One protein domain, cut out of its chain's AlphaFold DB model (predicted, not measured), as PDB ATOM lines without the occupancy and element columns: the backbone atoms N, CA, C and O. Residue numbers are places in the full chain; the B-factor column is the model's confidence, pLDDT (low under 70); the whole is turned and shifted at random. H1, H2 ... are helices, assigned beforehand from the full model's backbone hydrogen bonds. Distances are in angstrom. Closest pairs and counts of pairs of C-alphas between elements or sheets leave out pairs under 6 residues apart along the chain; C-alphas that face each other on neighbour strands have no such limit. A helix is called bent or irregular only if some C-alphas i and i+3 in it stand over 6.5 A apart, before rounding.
ATOM      1  N   GLU A   2      14.568 -43.158 -53.982       78.56
ATOM      2  CA  GLU A   2      13.292 -42.965 -54.714       78.56
ATOM      3  C   GLU A   2      12.031 -43.464 -53.974       78.56
ATOM      4  O   GLU A   2      11.035 -42.750 -53.918       78.56
ATOM      5  N   LYS A   3      12.083 -44.639 -53.330       81.38
ATOM      6  CA  LYS A   3      10.987 -45.132 -52.469       81.38
ATOM      7  C   LYS A   3      10.728 -44.248 -51.241       81.38
ATOM      8  O   LYS A   3       9.579 -44.070 -50.858       81.38
ATOM      9  N   TYR A   4      11.788 -43.682 -50.660       80.06
ATOM     10  CA  TYR A   4      11.716 -42.780 -49.506       80.06
ATOM     11  C   TYR A   4      11.004 -41.472 -49.881       80.06
ATOM     12  O   TYR A   4      10.049 -41.082 -49.221       80.06
ATOM     13  N   TYR A   5      11.358 -40.867 -51.022       80.69
ATOM     14  CA  TYR A   5      10.668 -39.668 -51.525       80.69
ATOM     15  C   TYR A   5       9.209 -39.916 -51.936       80.69
ATOM     16  O   TYR A   5       8.413 -38.982 -51.973       80.69
ATOM     17  N   ARG A   6       8.835 -41.167 -52.231       86.25
ATOM     18  CA  ARG A   6       7.449 -41.565 -52.526       86.25
ATOM     19  C   ARG A   6       6.647 -41.965 -51.280       86.25
ATOM     20  O   ARG A   6       5.455 -42.225 -51.406       86.25
ATOM     21  N   GLY A   7       7.269 -42.010 -50.097       82.88
ATOM     22  CA  GLY A   7       6.624 -42.448 -48.852       82.88
ATOM     23  C   GLY A   7       6.302 -43.947 -48.810       82.88
ATOM     24  O   GLY A   7       5.431 -44.374 -48.060       82.88
ATOM     25  N   GLU A   8       6.980 -44.743 -49.637       89.38
ATOM     26  CA  GLU A   8       6.787 -46.195 -49.758       89.38
ATOM     27  C   GLU A   8       7.868 -46.990 -48.998       89.38
ATOM     28  O   GLU A   8       7.981 -48.206 -49.172       89.38
ATOM     29  N   SER A   9       8.699 -46.319 -48.193       86.88
ATOM     30  CA  SER A   9       9.732 -46.950 -47.367       86.88
ATOM     31  C   SER A   9       9.157 -47.616 -46.119       86.88
ATOM     32  O   SER A   9       8.176 -47.167 -45.528       86.88
ATOM     33  N   SER A  10       9.792 -48.711 -45.705       87.38
ATOM     34  CA  SER A  10       9.527 -49.340 -44.411       87.38
ATOM     35  C   SER A  10      10.357 -48.700 -43.289       87.38
ATOM     36  O   SER A  10      11.413 -48.117 -43.528       87.38
ATOM     37  N   LEU A  11       9.905 -48.847 -42.038       84.88
ATOM     38  CA  LEU A  11      10.577 -48.278 -40.858       84.88
ATOM     39  C   LEU A  11      12.028 -48.754 -40.684       84.88
ATOM     40  O   LEU A  11      12.857 -48.013 -40.155       84.88
ATOM     41  N   ASP A  12      12.335 -49.983 -41.098       84.62
ATOM     42  CA  ASP A  12      13.689 -50.531 -41.004       84.62
ATOM     43  C   ASP A  12      14.600 -49.944 -42.095       84.62
ATOM     44  O   ASP A  12      15.710 -49.506 -41.792       84.62
ATOM     45  N   GLU A  13      14.094 -49.799 -43.326       82.69
ATOM     46  CA  GLU A  13      14.804 -49.121 -44.422       82.69
ATOM     47  C   GLU A  13      15.077 -47.639 -44.095       82.69
ATOM     48  O   GLU A  13      16.154 -47.127 -44.387       82.69
ATOM     49  N   GLU A  14      14.143 -46.938 -43.445       81.19
ATOM     50  CA  GLU A  14      14.331 -45.542 -43.016       81.19
ATOM     51  C   GLU A  14      15.412 -45.390 -41.943       81.19
ATOM     52  O   GLU A  14      16.183 -44.427 -41.955       81.19
ATOM     53  N   ARG A  15      15.501 -46.348 -41.014       83.69
ATOM     54  CA  ARG A  15      16.547 -46.358 -39.981       83.69
ATOM     55  C   ARG A  15      17.928 -46.576 -40.574       83.69
ATOM     56  O   ARG A  15      18.875 -45.945 -40.108       83.69
ATOM     57  N   GLU A  16      18.045 -47.448 -41.569       83.50
ATOM     58  CA  GLU A  16      19.297 -47.680 -42.293       83.50
ATOM     59  C   GLU A  16      19.686 -46.463 -43.136       83.50
ATOM     60  O   GLU A  16      20.827 -46.010 -43.070       83.50
ATOM     61  N   LEU A  17      18.725 -45.861 -43.845       78.56
ATOM     62  CA  LEU A  17      18.941 -44.622 -44.598       78.56
ATOM     63  C   LEU A  17      19.432 -43.486 -43.693       78.56
ATOM     64  O   LEU A  17      20.371 -42.783 -44.055       78.56
ATOM     65  N   LYS A  18      18.865 -43.346 -42.490       76.44
ATOM     66  CA  LYS A  18      19.283 -42.335 -41.509       76.44
ATOM     67  C   LYS A  18      20.695 -42.565 -40.956       76.44
ATOM     68  O   LYS A  18      21.340 -41.612 -40.542       76.44
ATOM     69  N   GLN A  19      21.165 -43.811 -40.915       79.19
ATOM     70  CA  GLN A  19      22.524 -44.141 -40.465       79.19
ATOM     71  C   GLN A  19      23.568 -43.960 -41.570       79.19
ATOM     72  O   GLN A  19      24.728 -43.684 -41.274       79.19
ATOM     73  N   LEU A  20      23.161 -44.143 -42.828       73.44
ATOM     74  CA  LEU A  20      24.024 -44.019 -44.003       73.44
ATOM     75  C   LEU A  20      24.090 -42.590 -44.552       73.44
ATOM     76  O   LEU A  20      25.040 -42.274 -45.262       73.44
ATOM     77  N   ALA A  21      23.106 -41.744 -44.243       69.25
ATOM     78  CA  ALA A  21      23.112 -40.339 -44.623       69.25
ATOM     79  C   ALA A  21      24.098 -39.558 -43.733       69.25
ATOM     80  O   ALA A  21      23.858 -39.440 -42.527       69.25
ATOM     81  N   PRO A  22      25.202 -39.014 -44.279       63.50
ATOM     82  CA  PRO A  22      26.014 -38.060 -43.539       63.50
ATOM     83  C   PRO A  22      25.173 -36.806 -43.278       63.50
ATOM     84  O   PRO A  22      24.423 -36.357 -44.141       63.50
ATOM     85  N   GLU A  23      25.313 -36.230 -42.085       61.25
ATOM     86  CA  GLU A  23      24.481 -35.142 -41.535       61.25
ATOM     87  C   GLU A  23      24.441 -33.851 -42.396       61.25
ATOM     88  O   GLU A  23      23.713 -32.929 -42.058       61.25
ATOM     89  N   ASN A  24      25.177 -33.785 -43.518       55.88
ATOM     90  CA  ASN A  24      25.351 -32.599 -44.366       55.88
ATOM     91  C   ASN A  24      25.304 -32.844 -45.894       55.88
ATOM     92  O   ASN A  24      25.693 -31.951 -46.638       55.88
ATOM     93  N   GLU A  25      24.858 -34.000 -46.401       64.62
ATOM     94  CA  GLU A  25      24.695 -34.197 -47.861       64.62
ATOM     95  C   GLU A  25      23.218 -34.276 -48.249       64.62
ATOM     96  O   GLU A  25      22.707 -35.310 -48.681       64.62
ATOM     97  N   LEU A  26      22.517 -33.155 -48.093       63.88
ATOM     98  CA  LEU A  26      21.330 -32.920 -48.908       63.88
ATOM     99  C   LEU A  26      21.812 -32.553 -50.322       63.88
ATOM    100  O   LEU A  26      22.806 -31.838 -50.454       63.88
ATOM    101  N   PRO A  27      21.158 -33.030 -51.393       69.94
ATOM    102  CA  PRO A  27      21.395 -32.491 -52.726       69.94
ATOM    103  C   PRO A  27      21.220 -30.964 -52.696       69.94
ATOM    104  O   PRO A  27      20.243 -30.500 -52.110       69.94
ATOM    105  N   ASP A  28      22.098 -30.200 -53.358       67.06
ATOM    106  CA  ASP A  28      22.055 -28.718 -53.410       67.06
ATOM    107  C   ASP A  28      20.632 -28.173 -53.635       67.06
ATOM    108  O   ASP A  28      20.202 -27.229 -52.985       67.06
ATOM    109  N   ALA A  29      19.850 -28.822 -54.503       70.06
ATOM    110  CA  ALA A  29      18.477 -28.419 -54.801       70.06
ATOM    111  C   ALA A  29      17.501 -28.569 -53.615       70.06
ATOM    112  O   ALA A  29      16.549 -27.800 -53.498       70.06
ATOM    113  N   GLU A  30      17.692 -29.567 -52.750       69.50
ATOM    114  CA  GLU A  30      16.876 -29.754 -51.543       69.50
ATOM    115  C   GLU A  30      17.271 -28.757 -50.459       69.50
ATOM    116  O   GLU A  30      16.400 -28.221 -49.775       69.50
ATOM    117  N   GLN A  31      18.568 -28.471 -50.351       73.25
ATOM    118  CA  GLN A  31      19.087 -27.470 -49.431       73.25
ATOM    119  C   GLN A  31      18.612 -26.062 -49.818       73.25
ATOM    120  O   GLN A  31      18.044 -25.374 -48.977       73.25
ATOM    121  N   ASP A  32      18.680 -25.698 -51.102       71.88
ATOM    122  CA  ASP A  32      18.170 -24.424 -51.628       71.88
ATOM    123  C   ASP A  32      16.659 -24.245 -51.392       71.88
ATOM    124  O   ASP A  32      16.196 -23.154 -51.047       71.88
ATOM    125  N   MET A  33      15.861 -25.309 -51.559       72.88
ATOM    126  CA  MET A  33      14.424 -25.258 -51.265       72.88
ATOM    127  C   MET A  33      14.161 -25.044 -49.772       72.88
ATOM    128  O   MET A  33      13.311 -24.233 -49.410       72.88
ATOM    129  N   LEU A  34      14.872 -25.759 -48.897       73.50
ATOM    130  CA  LEU A  34      14.720 -25.618 -47.448       73.50
ATOM    131  C   LEU A  34      15.192 -24.247 -46.956       73.50
ATOM    132  O   LEU A  34      14.526 -23.653 -46.110       73.50
ATOM    133  N   ASP A  35      16.270 -23.718 -47.528       74.38
ATOM    134  CA  ASP A  35      16.793 -22.389 -47.218       74.38
ATOM    135  C   ASP A  35      15.837 -21.279 -47.677       74.38
ATOM    136  O   ASP A  35      15.688 -20.269 -46.984       74.38
ATOM    137  N   PHE A  36      15.124 -21.476 -48.792       71.38
ATOM    138  CA  PHE A  36      14.052 -20.578 -49.232       71.38
ATOM    139  C   PHE A  36      12.895 -20.530 -48.218       71.38
ATOM    140  O   PHE A  36      12.451 -19.448 -47.837       71.38
ATOM    141  N   PHE A  37      12.444 -21.684 -47.711       67.75
ATOM    142  CA  PHE A  37      11.376 -21.741 -46.699       67.75
ATOM    143  C   PHE A  37      11.839 -21.318 -45.296       67.75
ATOM    144  O   PHE A  37      11.048 -20.778 -44.521       67.75
ATOM    145  N   GLY A  38      13.114 -21.528 -44.964       65.94
ATOM    146  CA  GLY A  38      13.705 -21.109 -43.693       65.94
ATOM    147  C   GLY A  38      13.731 -19.590 -43.523       65.94
ATOM    148  O   GLY A  38      13.602 -19.095 -42.404       65.94
ATOM    149  N   GLN A  39      13.824 -18.842 -44.626       63.78
ATOM    150  CA  GLN A  39      13.813 -17.376 -44.620       63.78
ATOM    151  C   GLN A  39      12.417 -16.772 -44.385       63.78
ATOM    152  O   GLN A  39      12.319 -15.649 -43.890       63.78
ATOM    153  N   GLU A  40      11.334 -17.499 -44.683       61.31
ATOM    154  CA  GLU A  40       9.952 -17.016 -44.515       61.31
ATOM    155  C   GLU A  40       9.333 -17.351 -43.147       61.31
ATOM    156  O   GLU A  40       8.284 -16.807 -42.787       61.31
ATOM    157  N   ALA A  41       9.974 -18.200 -42.341       62.38
ATOM    158  CA  ALA A  41       9.461 -18.615 -41.037       62.38
ATOM    159  C   ALA A  41       9.743 -17.577 -39.931       62.38
ATOM    160  O   ALA A  41      10.391 -17.866 -38.925       62.38
ATOM    161  N   ILE A  42       9.223 -16.355 -40.086       68.00
ATOM    162  CA  ILE A  42       9.188 -15.360 -39.005       68.00
ATOM    163  C   ILE A  42       8.064 -15.764 -38.048       68.00
ATOM    164  O   ILE A  42       6.918 -15.325 -38.164       68.00
ATOM    165  N   LEU A  43       8.378 -16.658 -37.113       72.31
ATOM    166  CA  LEU A  43       7.486 -16.943 -35.997       72.31
ATOM    167  C   LEU A  43       7.419 -15.690 -35.111       72.31
ATOM    168  O   LEU A  43       8.466 -15.171 -34.725       72.31
TER     169      LEU A  43
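This is residues 2 to 43 of the 136 residues of an uncharacterized protein of Maribellus luteus (UniProt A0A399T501). The printed part is an open, drawn-out chain of helices with two ends set well apart: at one end the short helix H1 and the link after it fold back beside H2 as a small hook, and at the other end the longest helix, H3, lies by itself. The stretch of residues 21 to 27 joins the two ends, and no helix touches another. The printed part has 42 residues with three named helices, in the order H1, H2, H3, and no named strand; its class is all helix. It is loose, with a radius of gyration of the C-alphas of 13.1 A, and elongated, spanning 35 by 20 by 19 A.

From the first printed residue, H1, residues 2 to 5, is followed by a tight link of 5 residues and then by H2, residues 11 to 20. H1 and H2 are close but not clearly touching, with 1 pair of C-alphas within 8 A: their closest C-alphas, those of Tyr 4 and Glu 14, are 7.5 A apart. Their centres are 12.0 A apart. A short link of 7 residues leads from H2 to H3, residues 28 to 40. H2 and H3 are apart, and so are H1 and H3. Residues 18 to 25, of which 18 to 20 belong to H2, stand free. Residues 27 to 33, of which 28 to 33 belong to H3, and residues 35 to 43, of which 35 to 40 belong to H3, stand free too. In H2 every O i to N i+4 pair is within hydrogen-bond range, in H3 8 of 9 are, and H1 is too short for such a pair but has its 1 pair of O i and N i+3 within range.

H1 has 4 residues, Glu 2 to Tyr 5, and begins at C-alpha 2 at (13.292, -42.965, -54.714). H2 has 10 residues, Leu 11 to Leu 20, and measures 14.5 A from first to last C-alpha, beginning at C-alpha 11 at (10.577, -48.278, -40.858). H3 has 13 residues, Asp 28 to Glu 40, and measures 19.0 A from first to last C-alpha, ending at C-alpha 40 at (9.952, -17.016, -44.515). None of these helices is bent or irregular.

The two C-alphas farthest apart are those of Asp 12 and Ile 42, at 35.5 A, and the first and last printed C-alphas, those of Glu 2 and Leu 43, are 32.6 A apart. The printed part has no cut, and no link is long. The mean pLDDT of the printed part is 74.2. Confidence is low, under 70, at 15 residues: 21 to 28, 30, and 37 to 42. The mean pLDDT is 80 in H1, 81 in H2 and 69 in H3.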